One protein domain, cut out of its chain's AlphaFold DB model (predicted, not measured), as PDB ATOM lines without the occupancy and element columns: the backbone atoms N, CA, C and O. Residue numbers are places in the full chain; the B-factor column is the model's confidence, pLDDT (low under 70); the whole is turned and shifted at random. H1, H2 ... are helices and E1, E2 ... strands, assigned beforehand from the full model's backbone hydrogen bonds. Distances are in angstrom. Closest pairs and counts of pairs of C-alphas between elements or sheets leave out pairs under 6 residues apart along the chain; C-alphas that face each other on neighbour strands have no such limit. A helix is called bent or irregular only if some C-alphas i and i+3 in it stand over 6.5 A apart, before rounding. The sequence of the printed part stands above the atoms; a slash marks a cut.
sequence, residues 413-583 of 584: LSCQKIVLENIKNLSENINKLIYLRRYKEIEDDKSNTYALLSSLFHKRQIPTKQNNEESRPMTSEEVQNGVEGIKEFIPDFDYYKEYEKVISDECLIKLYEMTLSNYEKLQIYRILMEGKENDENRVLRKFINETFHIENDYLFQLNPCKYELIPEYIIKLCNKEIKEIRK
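AT A GLANCE: This is residues 413 to 583 of the 584 residues of an uncharacterized protein of Fusobacterium sp. HMSC073F01 (UniProt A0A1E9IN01). Two lobes of helices meet in the middle: H1 to H5, with a small strand hairpin E1 E2 packed through E1 on H3, make one, and H6, H7, H8 and H9 make the other. H2 and H7 have their centres nearest the middle and make a corner there, residues 431 to 434 of H2 meeting residues 520 to 524 of H7, while E3, after H8, returns to pair with residues 413 to 414. The printed part has 171 residues, with named elements in the order H1 H2 H3 E1 E2 H4 H5 H6 H7 H8 E3 H9, and its class is mostly helix. It is compact, with a radius of gyration of the C-alphas of 15.9 A and spans of 44 by 39 by 32 A.

HOW THE PARTS SIT: H1, residues 415 to 425, and H2, residues 429 to 442, form a helical hairpin at a shallow tilt of 20 degrees; their closest C-alphas, Ile 423 and Lys 432, are 4.6 A apart. H2 touches H3, residues 448 to 457, at a steep tilt of 51 degrees, closest at C-alphas 437 and 453, 6.0 A. E1, residues 464 to 467, and E2, residues 470 to 473, are an antiparallel hairpin, with N 465 and O 472 within hydrogen-bond range at 2.8 A. H3 touches H4, residues 476 to 487, about perpendicular at 83 degrees, closest at C-alphas 449 and 482, 3.8 A. H3 also touches H5, residues 495 to 503, at a shallow tilt of 27 degrees, closest at C-alphas 456 and 499, 6.1 A. H5 and H6, residues 505 to 514, only just touch, and only at the corner, with 3 pairs of C-alphas within 8 A. H7, residues 518 to 529, is the hub. It forms a helical hairpin with H6 at a shallow tilt of 5 degrees, closest at C-alphas 512 and 521, 5.2 A. Its residues 520 to 524 touch residues 431 to 434 of H2, closest at C-alphas 431 and 520, 6.8 A. Its residues 522 to 526 touch residues 544 to 548 of H8, residues 535 to 548, closest at C-alphas 522 and 544, 7.0 A. H9, residues 568 to 581, touches H7 with residues 571 to 574 alone, closest at C-alphas 518 and 571, 6.9 A, and H6, H7 and H9 form a bundle, helices side by side. E3, residues 556 to 558, pairs with no named strand. Every O i to N i+4 pair is within hydrogen-bond range in H1, H2, H3, H4, H6, H7 and H9, against 4 of 5 in H5 and 8 of 10 in H8.

IN THESE COORDINATES: H1 begins at C-alpha 415, (61.083, 196.332, 78.108), and H9 ends at C-alpha 581, (59.978, 163.128, 74.390). First to last C-alpha, H2 measures 19.7 A, H8 19.5 A and H9 20.4 A. H8 is irregular: C-alphas 536 and 539 are 9.0 A apart.

THE WHOLE: The two C-alphas farthest apart, Glu 477 and Tyr 569, are 45.0 A apart. The printed part has no cut, and no link is long. Mean pLDDT of the printed part is 87.4; residues 468 to 469, 533 to 536, 548 to 553 and 583 are under 70.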
ATOM      1  N   LEU A 413      57.841 198.578  84.305       91.94
ATOM      2  CA  LEU A 413      59.202 198.764  83.821       91.94
ATOM      3  C   LEU A 413      59.217 198.799  82.293       91.94
ATOM      4  O   LEU A 413      58.378 198.177  81.642       91.94
ATOM      5  N   SER A 414      60.185 199.510  81.711       91.12
ATOM      6  CA  SER A 414      60.401 199.430  80.267       91.12
ATOM      7  C   SER A 414      60.896 198.037  79.872       91.12
ATOM      8  O   SER A 414      61.576 197.370  80.660       91.12
ATOM      9  N   CYS A 415      60.608 197.612  78.641       88.38
ATOM     10  CA  CYS A 415      61.083 196.332  78.108       88.38
ATOM     11  C   CYS A 415      62.605 196.153  78.284       88.38
ATOM     12  O   CYS A 415      63.048 195.126  78.797       88.38
ATOM     13  N   GLN A 416      63.396 197.192  77.991       90.44
ATOM     14  CA  GLN A 416      64.851 197.210  78.193       90.44
ATOM     15  C   GLN A 416      65.245 196.963  79.652       90.44
ATOM     16  O   GLN A 416      66.142 196.169  79.932       90.44
ATOM     17  N   LYS A 417      64.573 197.627  80.600       92.62
ATOM     18  CA  LYS A 417      64.911 197.512  82.020       92.62
ATOM     19  C   LYS A 417      64.610 196.113  82.558       92.62
ATOM     20  O   LYS A 417      65.441 195.569  83.274       92.62
ATOM     21  N   ILE A 418      63.485 195.513  82.160       92.00
ATOM     22  CA  ILE A 418      63.130 194.128  82.524       92.00
ATOM     23  C   ILE A 418      64.200 193.155  82.045       92.00
ATOM     24  O   ILE A 418      64.670 192.313  82.806       92.00
ATOM     25  N   VAL A 419      64.602 193.296  80.785       91.25
ATOM     26  CA  VAL A 419      65.614 192.442  80.173       91.25
ATOM     27  C   VAL A 419      66.944 192.546  80.929       91.25
ATOM     28  O   VAL A 419      67.501 191.526  81.330       91.25
ATOM     29  N   LEU A 420      67.419 193.763  81.203       93.25
ATOM     30  CA  LEU A 420      68.667 193.987  81.939       93.25
ATOM     31  C   LEU A 420      68.607 193.495  83.394       93.25
ATOM     32  O   LEU A 420      69.601 192.978  83.903       93.25
ATOM     33  N   GLU A 421      67.470 193.650  84.078       94.06
ATOM     34  CA  GLU A 421      67.274 193.114  85.430       94.06
ATOM     35  C   GLU A 421      67.328 191.584  85.438       94.06
ATOM     36  O   GLU A 421      67.998 190.997  86.287       94.06
ATOM     37  N   ASN A 422      66.691 190.933  84.466       92.62
ATOM     38  CA  ASN A 422      66.667 189.476  84.389       92.62
ATOM     39  C   ASN A 422      68.044 188.903  84.013       92.62
ATOM     40  O   ASN A 422      68.482 187.939  84.632       92.62
ATOM     41  N   ILE A 423      68.798 189.539  83.110       93.06
ATOM     42  CA  ILE A 423      70.190 189.137  82.818       93.06
ATOM     43  C   ILE A 423      71.052 189.146  84.092       93.06
ATOM     44  O   ILE A 423      71.855 188.238  84.306       93.06
ATOM     45  N   LYS A 424      70.874 190.156  84.955       92.38
ATOM     46  CA  LYS A 424      71.640 190.295  86.204       92.38
ATOM     47  C   LYS A 424      71.222 189.294  87.280       92.38
ATOM     48  O   LYS A 424      72.082 188.796  87.999       92.38
ATOM     49  N   ASN A 425      69.921 189.041  87.418       90.19
ATOM     50  CA  ASN A 425      69.365 188.321  88.567       90.19
ATOM     51  C   ASN A 425      69.211 186.812  88.347       90.19
ATOM     52  O   ASN A 425      69.136 186.064  89.321       90.19
ATOM     53  N   LEU A 426      69.132 186.355  87.098       89.12
ATOM     54  CA  LEU A 426      68.984 184.932  86.805       89.12
ATOM     55  C   LEU A 426      70.287 184.177  87.071       89.12
ATOM     56  O   LEU A 426      71.378 184.729  86.959       89.12
ATOM     57  N   SER A 427      70.188 182.901  87.435       85.50
ATOM     58  CA  SER A 427      71.361 182.061  87.699       85.50
ATOM     59  C   SER A 427      71.883 181.386  86.431       85.50
ATOM     60  O   SER A 427      73.086 181.395  86.186       85.50
ATOM     61  N   GLU A 428      70.985 180.843  85.606       89.31
ATOM     62  CA  GLU A 428      71.337 180.038  84.435       89.31
ATOM     63  C   GLU A 428      71.704 180.890  83.217       89.31
ATOM     64  O   GLU A 428      70.925 181.735  82.768       89.31
ATOM     65  N   ASN A 429      72.873 180.615  82.628       91.19
ATOM     66  CA  ASN A 429      73.373 181.352  81.465       91.19
ATOM     67  C   ASN A 429      72.437 181.244  80.259       91.19
ATOM     68  O   ASN A 429      72.242 182.241  79.575       91.19
ATOM     69  N   ILE A 430      71.789 180.096  80.036       90.94
ATOM     70  CA  ILE A 430      70.820 179.937  78.941       90.94
ATOM     71  C   ILE A 430      69.688 180.967  79.050       90.94
ATOM     72  O   ILE A 430      69.421 181.669  78.078       90.94
ATOM     73  N   ASN A 431      69.085 181.147  80.230       89.50
ATOM     74  CA  ASN A 431      68.008 182.129  80.402       89.50
ATOM     75  C   ASN A 431      68.527 183.564  80.228       89.50
ATOM     76  O   ASN A 431      67.889 184.372  79.550       89.50
ATOM     77  N   LYS A 432      69.716 183.880  80.762       93.00
ATOM     78  CA  LYS A 432      70.356 185.191  80.548       93.00
ATOM     79  C   LYS A 432      70.600 185.479  79.068       93.00
ATOM     80  O   LYS A 432      70.341 186.589  78.620       93.00
ATOM     81  N   LEU A 433      71.071 184.492  78.306       94.31
ATOM     82  CA  LEU A 433      71.349 184.623  76.874       94.31
ATOM     83  C   LEU A 433      70.065 184.867  76.070       94.31
ATOM     84  O   LEU A 433      70.098 185.617  75.097       94.31
ATOM     85  N   ILE A 434      68.932 184.286  76.482       90.06
ATOM     86  CA  ILE A 434      67.622 184.527  75.851       90.06
ATOM     87  C   ILE A 434      67.216 185.988  76.052       90.06
ATOM     88  O   ILE A 434      66.868 186.677  75.094       90.06
ATOM     89  N   TYR A 435      67.330 186.492  77.285       91.44
ATOM     90  CA  TYR A 435      67.082 187.903  77.572       91.44
ATOM     91  C   TYR A 435      68.077 188.817  76.846       91.44
ATOM     92  O   TYR A 435      67.660 189.826  76.291       91.44
ATOM     93  N   LEU A 436      69.361 188.461  76.763       93.44
ATOM     94  CA  LEU A 436      70.354 189.242  76.023       93.44
ATOM     95  C   LEU A 436      70.056 189.282  74.522       93.44
ATOM     96  O   LEU A 436      70.193 190.332  73.901       93.44
ATOM     97  N   ARG A 437      69.589 188.178  73.931       91.00
ATOM     98  CA  ARG A 437      69.116 188.183  72.543       91.00
ATOM     99  C   ARG A 437      67.954 189.154  72.373       91.00
ATOM    100  O   ARG A 437      68.023 190.002  71.492       91.00
ATOM    101  N   ARG A 438      66.955 189.098  73.257       89.00
ATOM    102  CA  ARG A 438      65.830 190.046  73.252       89.00
ATOM    103  C   ARG A 438      66.294 191.496  73.447       89.00
ATOM    104  O   ARG A 438      65.750 192.396  72.821       89.00
ATOM    105  N   TYR A 439      67.320 191.737  74.268       91.38
ATOM    106  CA  TYR A 439      67.951 193.056  74.417       91.38
ATOM    107  C   TYR A 439      68.494 193.569  73.081       91.38
ATOM    108  O   TYR A 439      68.245 194.710  72.705       91.38
ATOM    109  N   LYS A 440      69.199 192.707  72.346       90.75
ATOM    110  CA  LYS A 440      69.754 193.035  71.031       90.75
ATOM    111  C   LYS A 440      68.682 193.229  69.963       90.75
ATOM    112  O   LYS A 440      68.826 194.119  69.135       90.75
ATOM    113  N   GLU A 441      67.574 192.499  70.042       87.94
ATOM    114  CA  GLU A 441      66.400 192.730  69.189       87.94
ATOM    115  C   GLU A 441      65.760 194.105  69.464       87.94
ATOM    116  O   GLU A 441      65.403 194.803  68.519       87.94
ATOM    117  N   ILE A 442      65.693 194.553  70.730       87.62
ATOM    118  CA  ILE A 442      65.229 195.915  71.079       87.62
ATOM    119  C   ILE A 442      66.107 196.997  70.439       87.62
ATOM    120  O   ILE A 442      65.604 198.045  70.037       87.62
ATOM    121  N   GLU A 443      67.421 196.776  70.401       88.19
ATOM    122  CA  GLU A 443      68.396 197.734  69.869       88.19
ATOM    123  C   GLU A 443      68.469 197.739  68.326       88.19
ATOM    124  O   GLU A 443      69.264 198.500  67.779       88.19
ATOM    125  N   ASP A 444      67.663 196.918  67.630       84.25
ATOM    126  CA  ASP A 444      67.801 196.614  66.189       84.25
ATOM    127  C   ASP A 444      69.248 196.212  65.828       84.25
ATOM    128  O   ASP A 444      69.827 196.611  64.812       84.25
ATOM    129  N   ASP A 445      69.880 195.440  66.718       84.06
ATOM    130  CA  ASP A 445      71.296 195.117  66.628       84.06
ATOM    131  C   ASP A 445      71.561 193.996  65.610       84.06
ATOM    132  O   ASP A 445      71.086 192.868  65.739       84.06
ATOM    133  N   LYS A 446      72.403 194.290  64.614       83.31
ATOM    134  CA  LYS A 446      72.899 193.330  63.607       83.31
ATOM    135  C   LYS A 446      74.365 192.944  63.842       83.31
ATOM    136  O   LYS A 446      75.059 192.506  62.919       83.31
ATOM    137  N   SER A 447      74.860 193.145  65.061       89.50
ATOM    138  CA  SER A 447      76.237 192.861  65.452       89.50
ATOM    139  C   SER A 447      76.582 191.371  65.422       89.50
ATOM    140  O   SER A 447      75.741 190.475  65.306       89.50
ATOM    141  N   ASN A 448      77.877 191.103  65.593       92.00
ATOM    142  CA  ASN A 448      78.387 189.753  65.797       92.00
ATOM    143  C   ASN A 448      77.815 189.100  67.066       92.00
ATOM    144  O   ASN A 448      77.615 187.890  67.075       92.00
ATOM    145  N   THR A 449      77.502 189.884  68.104       93.81
ATOM    146  CA  THR A 449      76.855 189.402  69.335       93.81
ATOM    147  C   THR A 449      75.476 188.833  69.028       93.81
ATOM    148  O   THR A 449      75.177 187.701  69.411       93.81
ATOM    149  N   TYR A 450      74.656 189.573  68.275       92.81
ATOM    150  CA  TYR A 450      73.338 189.099  67.858       92.81
ATOM    151  C   TYR A 450      73.431 187.836  66.988       92.81
ATOM    152  O   TYR A 450      72.738 186.850  67.245       92.81
ATOM    153  N   ALA A 451      74.332 187.823  66.000       92.38
ATOM    154  CA  ALA A 451      74.544 186.662  65.131       92.38
ATOM    155  C   ALA A 451      74.967 185.403  65.915       92.38
ATOM    156  O   ALA A 451      74.492 184.298  65.633       92.38
ATOM    157  N   LEU A 452      75.810 185.573  66.938       94.38
ATOM    158  CA  LEU A 452      76.276 184.486  67.792       94.38
ATOM    159  C   LEU A 452      75.153 183.943  68.693       94.38
ATOM    160  O   LEU A 452      74.953 182.731  68.754       94.38
ATOM    161  N   LEU A 453      74.362 184.822  69.320       94.12
ATOM    162  CA  LEU A 453      73.177 184.439  70.103       94.12
ATOM    163  C   LEU A 453      72.133 183.720  69.239       94.12
ATOM    164  O   LEU A 453      71.587 182.692  69.636       94.12
ATOM    165  N   SER A 454      71.877 184.234  68.035       91.88
ATOM    166  CA  SER A 454      70.973 183.613  67.064       91.88
ATOM    167  C   SER A 454      71.450 182.211  66.674       91.88
ATOM    168  O   SER A 454      70.675 181.254  66.715       91.88
ATOM    169  N   SER A 455      72.743 182.057  66.380       93.25
ATOM    170  CA  SER A 455      73.342 180.762  66.038       93.25
ATOM    171  C   SER A 455      73.215 179.731  67.159       93.25
ATOM    172  O   SER A 455      72.885 178.576  66.877       93.25
ATOM    173  N   LEU A 456      73.402 180.156  68.415       94.50
ATOM    174  CA  LEU A 456      73.250 179.297  69.588       94.50
ATOM    175  C   LEU A 456      71.827 178.728  69.682       94.50
ATOM    176  O   LEU A 456      71.649 177.517  69.764       94.50
ATOM    177  N   PHE A 457      70.805 179.586  69.618       91.94
ATOM    178  CA  PHE A 457      69.412 179.150  69.769       91.94
ATOM    179  C   PHE A 457      68.868 178.377  68.564       91.94
ATOM    180  O   PHE A 457      67.951 177.583  68.732       91.94
ATOM    181  N   HIS A 458      69.475 178.538  67.384       90.69
ATOM    182  CA  HIS A 458      69.233 177.683  66.217       90.69
ATOM    183  C   HIS A 458      70.104 176.409  66.201       90.69
ATOM    184  O   HIS A 458      70.205 175.749  65.166       90.69
ATOM    185  N   LYS A 459      70.762 176.065  67.318       92.31
ATOM    186  CA  LYS A 459      71.578 174.848  67.493       92.31
ATOM    187  C   LYS A 459      72.672 174.679  66.425       92.31
ATOM    188  O   LYS A 459      73.023 173.559  66.048       92.31
ATOM    189  N   ARG A 460      73.292 175.778  65.974       91.12
ATOM    190  CA  ARG A 460      74.374 175.744  64.970       91.12
ATOM    191  C   ARG A 460      75.740 175.554  65.630       91.12
ATOM    192  O   ARG A 460      76.202 176.428  66.354       91.12
ATOM    193  N   GLN A 461      76.426 174.448  65.337       90.88
ATOM    194  CA  GLN A 461      77.788 174.216  65.846       90.88
ATOM    195  C   GLN A 461      78.781 175.259  65.316       90.88
ATOM    196  O   GLN A 461      79.667 175.716  66.035       90.88
ATOM    197  N   ILE A 462      78.616 175.642  64.047       92.06
ATOM    198  CA  ILE A 462      79.384 176.698  63.390       92.06
ATOM    199  C   ILE A 462      78.500 177.951  63.357       92.06
ATOM    200  O   ILE A 462      77.479 177.931  62.661       92.06
ATOM    201  N   PRO A 463      78.854 179.026  64.087       92.94
ATOM    202  CA  PRO A 463      78.083 180.261  64.075       92.94
ATOM    203  C   PRO A 463      77.966 180.846  62.670       92.94
ATOM    204  O   PRO A 463      78.939 180.869  61.911       92.94
ATOM    205  N   THR A 464      76.783 181.351  62.331       92.69
ATOM    206  CA  THR A 464      76.523 181.993  61.044       92.69
ATOM    207  C   THR A 464      76.008 183.414  61.212       92.69
ATOM    208  O   THR A 464      75.383 183.770  62.210       92.69
ATOM    209  N   LYS A 465      76.267 184.239  60.199       88.88
ATOM    210  CA  LYS A 465      75.823 185.626  60.103       88.88
ATOM    211  C   LYS A 465      75.090 185.826  58.784       88.88
ATOM    212  O   LYS A 465      75.532 185.339  57.742       88.88
ATOM    213  N   GLN A 466      73.957 186.519  58.843       83.44
ATOM    214  CA  GLN A 466      73.181 186.875  57.658       83.44
ATOM    215  C   GLN A 466      73.786 188.102  56.971       83.44
ATOM    216  O   GLN A 466      74.032 189.115  57.622       83.44
ATOM    217  N   ASN A 467      73.970 188.015  55.655       75.06
ATOM    218  CA  ASN A 467      74.309 189.125  54.773       75.06
ATOM    219  C   ASN A 467      73.261 189.177  53.659       75.06
ATOM    220  O   ASN A 467      73.214 188.239  52.875       75.06
ATOM    221  N   ASN A 468      72.461 190.250  53.584       55.62
ATOM    222  CA  ASN A 468      71.543 190.558  52.472       55.62
ATOM    223  C   ASN A 468      70.950 189.304  51.786       55.62
ATOM    224  O   ASN A 468      71.163 189.102  50.596       55.62
ATOM    225  N   GLU A 469      70.245 188.481  52.578       62.69
ATOM    226  CA  GLU A 469      69.518 187.242  52.213       62.69
ATOM    227  C   GLU A 469      70.289 185.902  52.220       62.69
ATOM    228  O   GLU A 469      69.644 184.856  52.282       62.69
ATOM    229  N   GLU A 470      71.624 185.879  52.312       75.19
ATOM    230  CA  GLU A 470      72.401 184.633  52.454       75.19
ATOM    231  C   GLU A 470      73.070 184.494  53.836       75.19
ATOM    232  O   GLU A 470      73.625 185.439  54.403       75.19
ATOM    233  N   SER A 471      73.021 183.286  54.410       83.50
ATOM    234  CA  SER A 471      73.667 182.954  55.690       83.50
ATOM    235  C   SER A 471      75.053 182.362  55.443       83.50
ATOM    236  O   SER A 471      75.158 181.273  54.880       83.50
ATOM    237  N   ARG A 472      76.113 183.019  55.933       91.50
ATOM    238  CA  ARG A 472      77.495 182.511  55.855       91.50
ATOM    239  C   ARG A 472      78.075 182.175  57.233       91.50
ATOM    240  O   ARG A 472      77.662 182.791  58.216       91.50
ATOM    241  N   PRO A 473      79.064 181.271  57.333       93.00
ATOM    242  CA  PRO A 473      79.846 181.098  58.555       93.00
ATOM    243  C   PRO A 473      80.513 182.407  59.005       93.00
ATOM    244  O   PRO A 473      80.975 183.202  58.176       93.00
ATOM    245  N   MET A 474      80.557 182.634  60.317       92.69
ATOM    246  CA  MET A 474      81.298 183.739  60.930       92.69
ATOM    247  C   MET A 474      82.808 183.476  60.869       92.69
ATOM    248  O   MET A 474      83.248 182.331  60.991       92.69
ATOM    249  N   THR A 475      83.612 184.527  60.699       93.12
ATOM    250  CA  THR A 475      85.076 184.417  60.825       93.12
ATOM    251  C   THR A 475      85.487 184.301  62.296       93.12
ATOM    252  O   THR A 475      84.724 184.658  63.192       93.12
ATOM    253  N   SER A 476      86.712 183.843  62.575       91.75
ATOM    254  CA  SER A 476      87.225 183.750  63.953       91.75
ATOM    255  C   SER A 476      87.215 185.097  64.684       91.75
ATOM    256  O   SER A 476      86.868 185.149  65.859       91.75
ATOM    257  N   GLU A 477      87.529 186.186  63.979       93.06
ATOM    258  CA  GLU A 477      87.461 187.551  64.513       93.06
ATOM    259  C   GLU A 477      86.015 187.968  64.815       93.06
ATOM    260  O   GLU A 477      85.737 188.554  65.858       93.06
ATOM    261  N   GLU A 478      85.059 187.637  63.942       93.62
ATOM    262  CA  GLU A 478      83.642 187.915  64.198       93.62
ATOM    263  C   GLU A 478      83.122 187.134  65.408       93.62
ATOM    264  O   GLU A 478      82.405 187.699  66.231       93.62
ATOM    265  N   VAL A 479      83.504 185.861  65.548       93.62
ATOM    266  CA  VAL A 479      83.147 185.047  66.718       93.62
ATOM    267  C   VAL A 479      83.746 185.646  67.989       93.62
ATOM    268  O   VAL A 479      83.018 185.808  68.966       93.62
ATOM    269  N   GLN A 480      85.027 186.032  67.982       94.06
ATOM    270  CA  GLN A 480      85.671 186.648  69.145       94.06
ATOM    271  C   GLN A 480      84.970 187.946  69.561       94.06
ATOM    272  O   GLN A 480      84.604 188.090  70.725       94.06
ATOM    273  N   ASN A 481      84.696 188.839  68.606       94.00
ATOM    274  CA  ASN A 481      83.961 190.079  68.864       94.00
ATOM    275  C   ASN A 481      82.561 189.810  69.448       94.00
ATOM    276  O   ASN A 481      82.123 190.498  70.366       94.00
ATOM    277  N   GLY A 482      81.852 188.797  68.934       94.19
ATOM    278  CA  GLY A 482      80.549 188.398  69.472       94.19
ATOM    279  C   GLY A 482      80.637 187.847  70.898       94.19
ATOM    280  O   GLY A 482      79.791 188.163  71.732       94.19
ATOM    281  N   VAL A 483      81.672 187.059  71.207       95.94
ATOM    282  CA  VAL A 483      81.925 186.542  72.562       95.94
ATOM    283  C   VAL A 483      82.236 187.681  73.531       95.94
ATOM    284  O   VAL A 483      81.687 187.695  74.630       95.94
ATOM    285  N   GLU A 484      83.087 188.632  73.141       95.31
ATOM    286  CA  GLU A 484      83.425 189.800  73.963       95.31
ATOM    287  C   GLU A 484      82.174 190.628  74.284       95.31
ATOM    288  O   GLU A 484      81.920 190.904  75.455       95.31
ATOM    289  N   GLY A 485      81.321 190.891  73.288       94.25
ATOM    290  CA  GLY A 485      80.064 191.612  73.500       94.25
ATOM    291  C   GLY A 485      79.054 190.876  74.391       94.25
ATOM    292  O   GLY A 485      78.296 191.516  75.114       94.25
ATOM    293  N   ILE A 486      79.037 189.536  74.398       96.25
ATOM    294  CA  ILE A 486      78.217 188.770  75.355       96.25
ATOM    295  C   ILE A 486      78.827 188.825  76.763       96.25
ATOM    296  O   ILE A 486      78.093 188.947  77.747       96.25
ATOM    297  N   LYS A 487      80.160 188.774  76.874       96.44
ATOM    298  CA  LYS A 487      80.880 188.790  78.157       96.44
ATOM    299  C   LYS A 487      80.742 190.090  78.940       96.44
ATOM    300  O   LYS A 487      80.861 190.055  80.163       96.44
ATOM    301  N   GLU A 488      80.418 191.199  78.279       94.69
ATOM    302  CA  GLU A 488      80.032 192.449  78.953       94.69
ATOM    303  C   GLU A 488      78.823 192.265  79.886       94.69
ATOM    304  O   GLU A 488      78.722 192.926  80.921       94.69
ATOM    305  N   PHE A 489      77.924 191.335  79.550       94.56
ATOM    306  CA  PHE A 489      76.720 191.026  80.321       94.56
ATOM    307  C   PHE A 489      76.849 189.725  81.124       94.56
ATOM    308  O   PHE A 489      76.293 189.618  82.217       94.56
ATOM    309  N   ILE A 490      77.562 188.732  80.582       95.75
ATOM    310  CA  ILE A 490      77.702 187.378  81.139       95.75
ATOM    311  C   ILE A 490      79.195 186.989  81.130       95.75
ATOM    312  O   ILE A 490      79.659 186.356  80.180       95.75
ATOM    313  N   PRO A 491      79.977 187.371  82.159       93.94
ATOM    314  CA  PRO A 491      81.444 187.276  82.125       93.94
ATOM    315  C   PRO A 491      82.015 185.867  81.903       93.94
ATOM    316  O   PRO A 491      83.093 185.716  81.330       93.94
ATOM    317  N   ASP A 492      81.303 184.829  82.344       93.62
ATOM    318  CA  ASP A 492      81.697 183.420  82.251       93.62
ATOM    319  C   ASP A 492      81.219 182.724  80.962       93.62
ATOM    320  O   ASP A 492      81.319 181.501  80.849       93.62
ATOM    321  N   PHE A 493      80.708 183.482  79.984       96.12
ATOM    322  CA  PHE A 493      80.181 182.939  78.734       96.12
ATOM    323  C   PHE A 493      81.246 182.218  77.886       96.12
ATOM    324  O   PHE A 493      82.326 182.751  77.613       96.12
ATOM    325  N   ASP A 494      80.886 181.027  77.402       94.69
ATOM    326  CA  ASP A 494      81.626 180.243  76.411       94.69
ATOM    327  C   ASP A 494      80.638 179.624  75.411       94.69
ATOM    328  O   ASP A 494      79.721 178.899  75.803       94.69
ATOM    329  N   TYR A 495      80.815 179.917  74.118       94.38
ATOM    330  CA  TYR A 495      79.867 179.498  73.083       94.38
ATOM    331  C   TYR A 495      79.710 177.981  73.009       94.38
ATOM    332  O   TYR A 495      78.588 177.487  72.972       94.38
ATOM    333  N   TYR A 496      80.817 177.235  73.000       92.94
ATOM    334  CA  TYR A 496      80.776 175.788  72.815       92.94
ATOM    335  C   TYR A 496      80.242 175.088  74.062       92.94
ATOM    336  O   TYR A 496      79.460 174.149  73.953       92.94
ATOM    337  N   LYS A 497      80.567 175.589  75.257       94.38
ATOM    338  CA  LYS A 497      79.995 175.076  76.506       94.38
ATOM    339  C   LYS A 497      78.477 175.247  76.560       94.38
ATOM    340  O   LYS A 497      77.779 174.335  76.995       94.38
ATOM    341  N   GLU A 498      77.959 176.406  76.158       94.62
ATOM    342  CA  GLU A 498      76.510 176.636  76.117       94.62
ATOM    343  C   GLU A 498      75.855 175.908  74.927       94.62
ATOM    344  O   GLU A 498      74.724 175.439  75.051       94.62
ATOM    345  N   TYR A 499      76.579 175.719  73.814       94.88
ATOM    346  CA  TYR A 499      76.154 174.919  72.660       94.88
ATOM    347  C   TYR A 499      75.848 173.462  73.040       94.88
ATOM    348  O   TYR A 499      74.771 172.950  72.727       94.88
ATOM    349  N   GLU A 500      76.752 172.817  73.782       94.00
ATOM    350  CA  GLU A 500      76.562 171.443  74.270       94.00
ATOM    351  C   GLU A 500      75.302 171.305  75.146       94.00
ATOM    352  O   GLU A 500      74.629 170.274  75.128       94.00
ATOM    353  N   LYS A 501      74.922 172.364  75.877       92.69
ATOM    354  CA  LYS A 501      73.675 172.368  76.656       92.69
ATOM    355  C   LYS A 501      72.440 172.460  75.765       92.69
ATOM    356  O   LYS A 501      71.487 171.724  75.997       92.69
ATOM    357  N   VAL A 502      72.431 173.348  74.764       92.56
ATOM    358  CA  VAL A 502      71.243 173.569  73.911       92.56
ATOM    359  C   VAL A 502      70.980 172.440  72.917       92.56
ATOM    360  O   VAL A 502      69.857 172.321  72.427       92.56
ATOM    361  N   ILE A 503      71.974 171.602  72.609       93.31
ATOM    362  CA  ILE A 503      71.766 170.412  71.772       93.31
ATOM    363  C   ILE A 503      71.334 169.178  72.577       93.31
ATOM    364  O   ILE A 503      70.764 168.245  72.013       93.31
ATOM    365  N   SER A 504      71.563 169.177  73.893       92.62
ATOM    366  CA  SER A 504      71.164 168.094  74.789       92.62
ATOM    367  C   SER A 504      69.722 168.269  75.271       92.62
ATOM    368  O   SER A 504      69.426 169.114  76.119       92.62
ATOM    369  N   ASP A 505      68.826 167.409  74.787       91.88
ATOM    370  CA  ASP A 505      67.436 167.373  75.257       91.88
ATOM    371  C   ASP A 505      67.342 167.110  76.761       91.88
ATOM    372  O   ASP A 505      66.554 167.748  77.452       91.88
ATOM    373  N   GLU A 506      68.169 166.202  77.289       91.88
ATOM    374  CA  GLU A 506      68.211 165.896  78.721       91.88
ATOM    375  C   GLU A 506      68.575 167.141  79.542       91.88
ATOM    376  O   GLU A 506      67.928 167.435  80.552       91.88
ATOM    377  N   CYS A 507      69.566 167.915  79.080       92.19
ATOM    378  CA  CYS A 507      69.971 169.159  79.729       92.19
ATOM    379  C   CYS A 507      68.844 170.199  79.702       92.19
ATOM    380  O   CYS A 507      68.493 170.746  80.749       92.19
ATOM    381  N   LEU A 508      68.228 170.431  78.538       92.25
ATOM    382  CA  LEU A 508      67.131 171.391  78.391       92.25
ATOM    383  C   LEU A 508      65.890 170.996  79.196       92.25
ATOM    384  O   LEU A 508      65.281 171.853  79.831       92.25
ATOM    385  N   ILE A 509      65.530 169.711  79.230       93.31
ATOM    386  CA  ILE A 509      64.410 169.219  80.041       93.31
ATOM    387  C   ILE A 509      64.705 169.421  81.532       93.31
ATOM    388  O   ILE A 509      63.833 169.867  82.276       93.31
ATOM    389  N   LYS A 510      65.935 169.149  81.980       92.19
ATOM    390  CA  LYS A 510      66.334 169.396  83.370       92.19
ATOM    391  C   LYS A 510      66.262 170.885  83.720       92.19
ATOM    392  O   LYS A 510      65.718 171.235  84.765       92.19
ATOM    393  N   LEU A 511      66.752 171.759  82.839       91.38
ATOM    394  CA  LEU A 511      66.653 173.213  83.005       91.38
ATOM    395  C   LEU A 511      65.190 173.674  83.060       91.38
ATOM    396  O   LEU A 511      64.823 174.457  83.935       91.38
ATOM    397  N   TYR A 512      64.337 173.142  82.183       92.69
ATOM    398  CA  TYR A 512      62.901 173.417  82.168       92.69
ATOM    399  C   TYR A 512      62.237 173.062  83.508       92.69
ATOM    400  O   TYR A 512      61.448 173.842  84.040       92.69
ATOM    401  N   GLU A 513      62.566 171.906  84.087       90.62
ATOM    402  CA  GLU A 513      61.991 171.455  85.361       90.62
ATOM    403  C   GLU A 513      62.502 172.233  86.575       90.62
ATOM    404  O   GLU A 513      61.735 172.474  87.507       90.62
ATOM    405  N   MET A 514      63.775 172.638  86.564       89.50
ATOM    406  CA  MET A 514      64.385 173.425  87.643       89.50
ATOM    407  C   MET A 514      63.896 174.876  87.674       89.50
ATOM    408  O   MET A 514      63.959 175.531  88.714       89.50
ATOM    409  N   THR A 515      63.414 175.384  86.542       87.06
ATOM    410  CA  THR A 515      62.991 176.774  86.412       87.06
ATOM    411  C   THR A 515      61.646 177.026  87.102       87.06
ATOM    412  O   THR A 515      60.723 176.212  87.024       87.06
ATOM    413  N   LEU A 516      61.509 178.170  87.780       82.62
ATOM    414  CA  LEU A 516      60.297 178.524  88.530       82.62
ATOM    415  C   LEU A 516      59.300 179.367  87.721       82.62
ATOM    416  O   LEU A 516      58.096 179.201  87.915       82.62
ATOM    417  N   SER A 517      59.774 180.237  86.823       87.38
ATOM    418  CA  SER A 517      58.915 181.072  85.973       87.38
ATOM    419  C   SER A 517      58.382 180.273  84.787       87.38
ATOM    420  O   SER A 517      59.150 179.634  84.060       87.38
ATOM    421  N   ASN A 518      57.073 180.330  84.533       89.19
ATOM    422  CA  ASN A 518      56.532 179.688  83.339       89.19
ATOM    423  C   ASN A 518      56.938 180.413  82.049       89.19
ATOM    424  O   ASN A 518      57.011 179.769  81.002       89.19
ATOM    425  N   TYR A 519      57.239 181.715  82.108       88.00
ATOM    426  CA  TYR A 519      57.798 182.439  80.968       88.00
ATOM    427  C   TYR A 519      59.122 181.810  80.540       88.00
ATOM    428  O   TYR A 519      59.271 181.401  79.395       88.00
ATOM    429  N   GLU A 520      60.056 181.636  81.473       88.44
ATOM    430  CA  GLU A 520      61.350 181.007  81.192       88.44
ATOM    431  C   GLU A 520      61.203 179.546  80.737       88.44
ATOM    432  O   GLU A 520      61.859 179.125  79.784       88.44
ATOM    433  N   LYS A 521      60.285 178.782  81.345       90.75
ATOM    434  CA  LYS A 521      59.932 177.432  80.871       90.75
ATOM    435  C   LYS A 521      59.523 177.432  79.404       90.75
ATOM    436  O   LYS A 521      59.983 176.585  78.643       90.75
ATOM    437  N   LEU A 522      58.671 178.373  79.000       90.19
ATOM    438  CA  LEU A 522      58.219 178.489  77.616       90.19
ATOM    439  C   LEU A 522      59.391 178.769  76.665       90.19
ATOM    440  O   LEU A 522      59.460 178.184  75.586       90.19
ATOM    441  N   GLN A 523      60.342 179.601  77.096       88.38
ATOM    442  CA  GLN A 523      61.551 179.916  76.334       88.38
ATOM    443  C   GLN A 523      62.465 178.694  76.154       88.38
ATOM    444  O   GLN A 523      62.894 178.397  75.039       88.38
ATOM    445  N   ILE A 524      62.712 177.936  77.226       90.69
ATOM    446  CA  ILE A 524      63.506 176.697  77.171       90.69
ATOM    447  C   ILE A 524      62.815 175.654  76.287       90.69
ATOM    448  O   ILE A 524      63.458 175.019  75.451       90.69
ATOM    449  N   TYR A 525      61.497 175.500  76.432       90.81
ATOM    450  CA  TYR A 525      60.709 174.582  75.614       90.81
ATOM    451  C   TYR A 525      60.787 174.934  74.121       90.81
ATOM    452  O   TYR A 525      60.919 174.035  73.295       90.81
ATOM    453  N   ARG A 526      60.790 176.222  73.754       88.00
ATOM    454  CA  ARG A 526      60.987 176.637  72.357       88.00
ATOM    455  C   ARG A 526      62.324 176.140  71.802       88.00
ATOM    456  O   ARG A 526      62.344 175.555  70.727       88.00
ATOM    457  N   ILE A 527      63.415 176.318  72.552       89.88
ATOM    458  CA  ILE A 527      64.747 175.832  72.149       89.88
ATOM    459  C   ILE A 527      64.740 174.304  72.026       89.88
ATOM    460  O   ILE A 527      65.274 173.754  71.064       89.88
ATOM    461  N   LEU A 528      64.103 173.598  72.965       90.31
ATOM    462  CA  LEU A 528      63.970 172.140  72.916       90.31
ATOM    463  C   LEU A 528      63.295 171.682  71.613       90.31
ATOM    464  O   LEU A 528      63.793 170.760  70.962       90.31
ATOM    465  N   MET A 529      62.222 172.367  71.212       87.44
ATOM    466  CA  MET A 529      61.423 172.044  70.028       87.44
ATOM    467  C   MET A 529      62.003 172.549  68.702       87.44
ATOM    468  O   MET A 529      61.503 172.156  67.646       87.44
ATOM    469  N   GLU A 530      63.065 173.358  68.726       85.88
ATOM    470  CA  GLU A 530      63.771 173.810  67.524       85.88
ATOM    471  C   GLU A 530      64.185 172.602  66.663       85.88
ATOM    472  O   GLU A 530      64.956 171.740  67.112       85.88
ATOM    473  N   GLY A 531      63.649 172.536  65.438       77.25
ATOM    474  CA  GLY A 531      63.876 171.452  64.474       77.25
ATOM    475  C   GLY A 531      63.012 170.191  64.659       77.25
ATOM    476  O   GLY A 531      63.170 169.245  63.893       77.25
ATOM    477  N   LYS A 532      62.091 170.157  65.636       78.94
ATOM    478  CA  LYS A 532      61.237 168.990  65.981       78.94
ATOM    479  C   LYS A 532      59.752 169.234  65.721       78.94
ATOM    480  O   LYS A 532      58.864 168.727  66.407       78.94
ATOM    481  N   GLU A 533      59.476 170.078  64.746       67.31
ATOM    482  CA  GLU A 533      58.163 170.653  64.543       67.31
ATOM    483  C   GLU A 533      57.141 169.670  63.912       67.31
ATOM    484  O   GLU A 533      57.084 169.533  62.701       67.31
ATOM    485  N   ASN A 534      56.256 169.045  64.709       63.66
ATOM    486  CA  ASN A 534      55.029 168.351  64.254       63.66
ATOM    487  C   ASN A 534      53.765 169.247  64.067       63.66
ATOM    488  O   ASN A 534      53.438 170.058  64.924       63.66
ATOM    489  N   ASP A 535      52.989 169.082  63.001       60.75
ATOM    490  CA  ASP A 535      51.912 170.004  62.583       60.75
ATOM    491  C   ASP A 535      50.633 169.990  63.468       60.75
ATOM    492  O   ASP A 535      49.686 170.746  63.243       60.75
ATOM    493  N   GLU A 536      50.588 169.140  64.499       61.59
ATOM    494  CA  GLU A 536      49.381 168.832  65.286       61.59
ATOM    495  C   GLU A 536      48.959 169.928  66.294       61.59
ATOM    496  O   GLU A 536      47.780 170.013  66.631       61.59
ATOM    497  N   ASN A 537      49.866 170.815  66.736       70.31
ATOM    498  CA  ASN A 537      49.602 171.832  67.779       70.31
ATOM    499  C   ASN A 537      49.885 173.284  67.326       70.31
ATOM    500  O   ASN A 537      50.591 174.055  67.984       70.31
ATOM    501  N   ARG A 538      49.291 173.700  66.199       74.88
ATOM    502  CA  ARG A 538      49.483 175.045  65.603       74.88
ATOM    503  C   ARG A 538      49.174 176.220  66.548       74.88
ATOM    504  O   ARG A 538      49.843 177.248  66.474       74.88
ATOM    505  N   VAL A 539      48.203 176.075  67.455       75.06
ATOM    506  CA  VAL A 539      47.823 177.127  68.424       75.06
ATOM    507  C   VAL A 539      48.923 177.367  69.463       75.06
ATOM    508  O   VAL A 539      49.283 178.514  69.713       75.06
ATOM    509  N   LEU A 540      49.493 176.293  70.026       80.69
ATOM    510  CA  LEU A 540      50.598 176.378  70.986       80.69
ATOM    511  C   LEU A 540      51.819 177.058  70.353       80.69
ATOM    512  O   LEU A 540      52.435 177.923  70.966       80.69
ATOM    513  N   ARG A 541      52.124 176.727  69.094       78.25
ATOM    514  CA  ARG A 541      53.239 177.334  68.351       78.25
ATOM    515  C   ARG A 541      53.060 178.805  68.087       78.25
ATOM    516  O   ARG A 541      53.988 179.576  68.304       78.25
ATOM    517  N   LYS A 542      51.869 179.186  67.624       80.50
ATOM    518  CA  LYS A 542      51.546 180.590  67.406       80.50
ATOM    519  C   LYS A 542      51.747 181.382  68.701       80.50
ATOM    520  O   LYS A 542      52.458 182.376  68.676       80.50
ATOM    521  N   PHE A 543      51.233 180.876  69.826       82.06
ATOM    522  CA  PHE A 543      51.400 181.506  71.138       82.06
ATOM    523  C   PHE A 543      52.875 181.644  71.555       82.06
ATOM    524  O   PHE A 543      53.299 182.707  72.004       82.06
ATOM    525  N   ILE A 544      53.677 180.585  71.386       79.94
ATOM    526  CA  ILE A 544      55.116 180.606  71.706       79.94
ATOM    527  C   ILE A 544      55.855 181.637  70.855       79.94
ATOM    528  O   ILE A 544      56.669 182.391  71.385       79.94
ATOM    529  N   ASN A 545      55.566 181.683  69.554       74.88
ATOM    530  CA  ASN A 545      56.180 182.647  68.648       74.88
ATOM    531  C   ASN A 545      55.781 184.079  69.025       74.88
ATOM    532  O   ASN A 545      56.654 184.931  69.158       74.88
ATOM    533  N   GLU A 546      54.496 184.339  69.280       75.12
ATOM    534  CA  GLU A 546      54.016 185.668  69.683       75.12
ATOM    535  C   GLU A 546      54.660 186.154  70.989       75.12
ATOM    536  O   GLU A 546      55.042 187.314  71.074       75.12
ATOM    537  N   THR A 547      54.860 185.259  71.962       72.38
ATOM    538  CA  THR A 547      55.486 185.563  73.267       72.38
ATOM    539  C   THR A 547      57.000 185.836  73.172       72.38
ATOM    540  O   THR A 547      57.618 186.337  74.118       72.38
ATOM    541  N   PHE A 548      57.627 185.456  72.055       66.50
ATOM    542  CA  PHE A 548      59.056 185.651  71.813       66.50
ATOM    543  C   PHE A 548      59.361 186.953  71.074       66.50
ATOM    544  O   PHE A 548      60.386 187.579  71.325       66.50
ATOM    545  N   HIS A 549      58.486 187.320  70.144       66.94
ATOM    546  CA  HIS A 549      58.646 188.471  69.271       66.94
ATOM    547  C   HIS A 549      58.301 189.765  70.006       66.94
ATOM    548  O   HIS A 549      57.175 189.942  70.474       66.94
ATOM    549  N   ILE A 550      59.275 190.675  70.090       69.06
ATOM    550  CA  ILE A 550      59.109 191.946  70.796       69.06
ATOM    551  C   ILE A 550      58.041 192.849  70.178       69.06
ATOM    552  O   ILE A 550      57.472 193.707  70.848       69.06
ATOM    553  N   GLU A 551      57.730 192.640  68.905       65.06
ATOM    554  CA  GLU A 551      56.717 193.379  68.164       65.06
ATOM    555  C   GLU A 551      55.319 193.280  68.802       65.06
ATOM    556  O   GLU A 551      54.472 194.135  68.547       65.06
ATOM    557  N   ASN A 552      55.089 192.273  69.653       67.81
ATOM    558  CA  ASN A 552      53.831 192.070  70.373       67.81
ATOM    559  C   ASN A 552      53.842 192.620  71.811       67.81
ATOM    560  O   ASN A 552      52.813 192.575  72.485       67.81
ATOM    561  N   ASP A 553      54.978 193.126  72.297       69.94
ATOM    562  CA  ASP A 553      55.110 193.616  73.666       69.94
ATOM    563  C   ASP A 553      54.756 195.101  73.796       69.94
ATOM    564  O   ASP A 553      54.999 195.934  72.918       69.94
ATOM    565  N   TYR A 554      54.265 195.473  74.978       75.19
ATOM    566  CA  TYR A 554      54.167 196.876  75.358       75.19
ATOM    567  C   TYR A 554      55.553 197.437  75.714       75.19
ATOM    568  O   TYR A 554      56.362 196.786  76.379       75.19
ATOM    569  N   LEU A 555      55.803 198.705  75.356       84.56
ATOM    570  CA  LEU A 555      57.033 199.416  75.742       84.56
ATOM    571  C   LEU A 555      57.257 199.424  77.260       84.56
ATOM    572  O   LEU A 555      58.398 199.348  77.715       84.56
ATOM    573  N   PHE A 556      56.168 199.514  78.026       88.31
ATOM    574  CA  PHE A 556      56.139 199.333  79.472       88.31
ATOM    575  C   PHE A 556      55.296 198.108  79.796       88.31
ATOM    576  O   PHE A 556      54.197 197.979  79.267       88.31
ATOM    577  N   GLN A 557      55.784 197.247  80.683       89.81
ATOM    578  CA  GLN A 557      55.108 196.008  81.062       89.81
ATOM    579  C   GLN A 557      55.510 195.579  82.482       89.81
ATOM    580  O   GLN A 557      56.345 196.213  83.134       89.81
ATOM    581  N   LEU A 558      54.898 194.500  82.966       91.56
ATOM    582  CA  LEU A 558      55.284 193.838  84.211       91.56
ATOM    583  C   LEU A 558      56.413 192.836  83.951       91.56
ATOM    584  O   LEU A 558      56.463 192.214  82.890       91.56
ATOM    585  N   ASN A 559      57.312 192.643  84.921       91.62
ATOM    586  CA  ASN A 559      58.369 191.637  84.785       91.62
ATOM    587  C   ASN A 559      57.768 190.209  84.843       91.62
ATOM    588  O   ASN A 559      57.237 189.836  85.896       91.62
ATOM    589  N   PRO A 560      57.893 189.383  83.781       88.81
ATOM    590  CA  PRO A 560      57.312 188.037  83.724       88.81
ATOM    591  C   PRO A 560      57.955 187.028  84.696       88.81
ATOM    592  O   PRO A 560      57.417 185.948  84.930       88.81
ATOM    593  N   CYS A 561      59.107 187.360  85.291       87.69
ATOM    594  CA  CYS A 561      59.696 186.564  86.371       87.69
ATOM    595  C   CYS A 561      58.984 186.791  87.717       87.69
ATOM    596  O   CYS A 561      59.037 185.921  88.583       87.69
ATOM    597  N   LYS A 562      58.321 187.944  87.901       89.75
ATOM    598  CA  LYS A 562      57.533 188.273  89.102       89.75
ATOM    599  C   LYS A 562      56.038 188.010  88.902       89.75
ATOM    600  O   LYS A 562      55.377 187.558  89.832       89.75
ATOM    601  N   TYR A 563      55.515 188.305  87.714       90.94
ATOM    602  CA  TYR A 563      54.096 188.200  87.378       90.94
ATOM    603  C   TYR A 563      53.875 187.111  86.336       90.94
ATOM    604  O   TYR A 563      54.486 187.131  85.271       90.94
ATOM    605  N   GLU A 564      52.998 186.157  86.635       88.44
ATOM    606  CA  GLU A 564      52.791 184.989  85.782       88.44
ATOM    607  C   GLU A 564      51.853 185.296  84.614       88.44
ATOM    608  O   GLU A 564      50.637 185.150  84.721       88.44
ATOM    609  N   LEU A 565      52.436 185.742  83.503       85.31
ATOM    610  CA  LEU A 565      51.699 186.126  82.297       85.31
ATOM    611  C   LEU A 565      51.319 184.923  81.423       85.31
ATOM    612  O   LEU A 565      50.462 185.056  80.550       85.31
ATOM    613  N   ILE A 566      51.949 183.756  81.625       87.62
ATOM    614  CA  ILE A 566      51.696 182.586  80.782       87.62
ATOM    615  C   ILE A 566      50.485 181.807  81.310       87.62
ATOM    616  O   ILE A 566      50.510 181.335  82.452       87.62
ATOM    617  N   PRO A 567      49.445 181.583  80.485       86.25
ATOM    618  CA  PRO A 567      48.294 180.793  80.896       86.25
ATOM    619  C   PRO A 567      48.685 179.369  81.309       86.25
ATOM    620  O   PRO A 567      49.416 178.674  80.605       86.25
ATOM    621  N   GLU A 568      48.122 178.879  82.417       85.50
ATOM    622  CA  GLU A 568      48.477 177.567  82.983       85.50
ATOM    623  C   GLU A 568      48.276 176.407  81.986       85.50
ATOM    624  O   GLU A 568      49.038 175.436  81.978       85.50
ATOM    625  N   TYR A 569      47.267 176.499  81.113       86.62
ATOM    626  CA  TYR A 569      46.991 175.456  80.122       86.62
ATOM    627  C   TYR A 569      48.116 175.313  79.084       86.62
ATOM    628  O   TYR A 569      48.388 174.193  78.657       86.62
ATOM    629  N   ILE A 570      48.803 176.406  78.723       88.62
ATOM    630  CA  ILE A 570      49.951 176.380  77.804       88.62
ATOM    631  C   ILE A 570      51.071 175.535  78.409       88.62
ATOM    632  O   ILE A 570      51.601 174.632  77.767       88.62
ATOM    633  N   ILE A 571      51.359 175.745  79.693       88.94
ATOM    634  CA  ILE A 571      52.396 174.997  80.408       88.94
ATOM    635  C   ILE A 571      52.016 173.530  80.585       88.94
ATOM    636  O   ILE A 571      52.872 172.656  80.457       88.94
ATOM    637  N   LYS A 572      50.735 173.219  80.808       89.56
ATOM    638  CA  LYS A 572      50.253 171.828  80.820       89.56
ATOM    639  C   LYS A 572      50.475 171.121  79.480       89.56
ATOM    640  O   LYS A 572      50.835 169.945  79.493       89.56
ATOM    641  N   LEU A 573      50.302 171.819  78.353       88.94
ATOM    642  CA  LEU A 573      50.596 171.272  77.024       88.94
ATOM    643  C   LEU A 573      52.099 171.021  76.841       88.94
ATOM    644  O   LEU A 573      52.472 169.900  76.503       88.94
ATOM    645  N   CYS A 574      52.959 171.993  77.171       89.50
ATOM    646  CA  CYS A 574      54.416 171.809  77.136       89.50
ATOM    647  C   CYS A 574      54.863 170.619  78.004       89.50
ATOM    648  O   CYS A 574      55.619 169.762  77.554       89.50
ATOM    649  N   ASN A 575      54.338 170.513  79.231       90.62
ATOM    650  CA  ASN A 575      54.614 169.397  80.141       90.62
ATOM    651  C   ASN A 575      54.208 168.036  79.553       90.62
ATOM    652  O   ASN A 575      54.850 167.027  79.842       90.62
ATOM    653  N   LYS A 576      53.116 167.984  78.781       89.56
ATOM    654  CA  LYS A 576      52.659 166.753  78.129       89.56
ATOM    655  C   LYS A 576      53.633 166.332  77.029       89.56
ATOM    656  O   LYS A 576      54.068 165.186  77.044       89.56
ATOM    657  N   GLU A 577      54.019 167.251  76.149       88.12
ATOM    658  CA  GLU A 577      54.956 166.953  75.058       88.12
ATOM    659  C   GLU A 577      56.356 166.588  75.580       88.12
ATOM    660  O   GLU A 577      56.949 165.613  75.129       88.12
ATOM    661  N   ILE A 578      56.852 167.268  76.620       88.38
ATOM    662  CA  ILE A 578      58.128 166.910  77.271       88.38
ATOM    663  C   ILE A 578      58.098 165.474  77.825       88.38
ATOM    664  O   ILE A 578      59.082 164.739  77.719       88.38
ATOM    665  N   LYS A 579      56.970 165.038  78.403       88.06
ATOM    666  CA  LYS A 579      56.809 163.652  78.879       88.06
ATOM    667  C   LYS A 579      56.800 162.634  77.741       88.06
ATOM    668  O   LYS A 579      57.179 161.492  77.980       88.06
ATOM    669  N   GLU A 580      56.340 163.010  76.553       84.00
ATOM    670  CA  GLU A 580      56.371 162.151  75.366       84.00
ATOM    671  C   GLU A 580      57.792 162.033  74.812       84.00
ATOM    672  O   GLU A 580      58.224 160.918  74.534       84.00
ATOM    673  N   ILE A 581      58.557 163.132  74.780       82.69
ATOM    674  CA  ILE A 581      59.978 163.128  74.390       82.69
ATOM    675  C   ILE A 581      60.798 162.197  75.297       82.69
ATOM    676  O   ILE A 581      61.627 161.459  74.795       82.69
ATOM    677  N   ARG A 582      60.524 162.160  76.609       77.31
ATOM    678  CA  ARG A 582      61.199 161.259  77.570       77.31
ATOM    679  C   ARG A 582      60.937 159.761  77.377       77.31
ATOM    680  O   ARG A 582      61.610 158.955  78.014       77.31
ATOM    681  N   LYS A 583      59.889 159.380  76.640       62.81
ATOM    682  CA  LYS A 583      59.537 157.962  76.431       62.81
ATOM    683  C   LYS A 583      60.351 157.308  75.312       62.81
ATOM    684  O   LYS A 583      60.279 156.086  75.182       62.81
TER     685      LYS A 583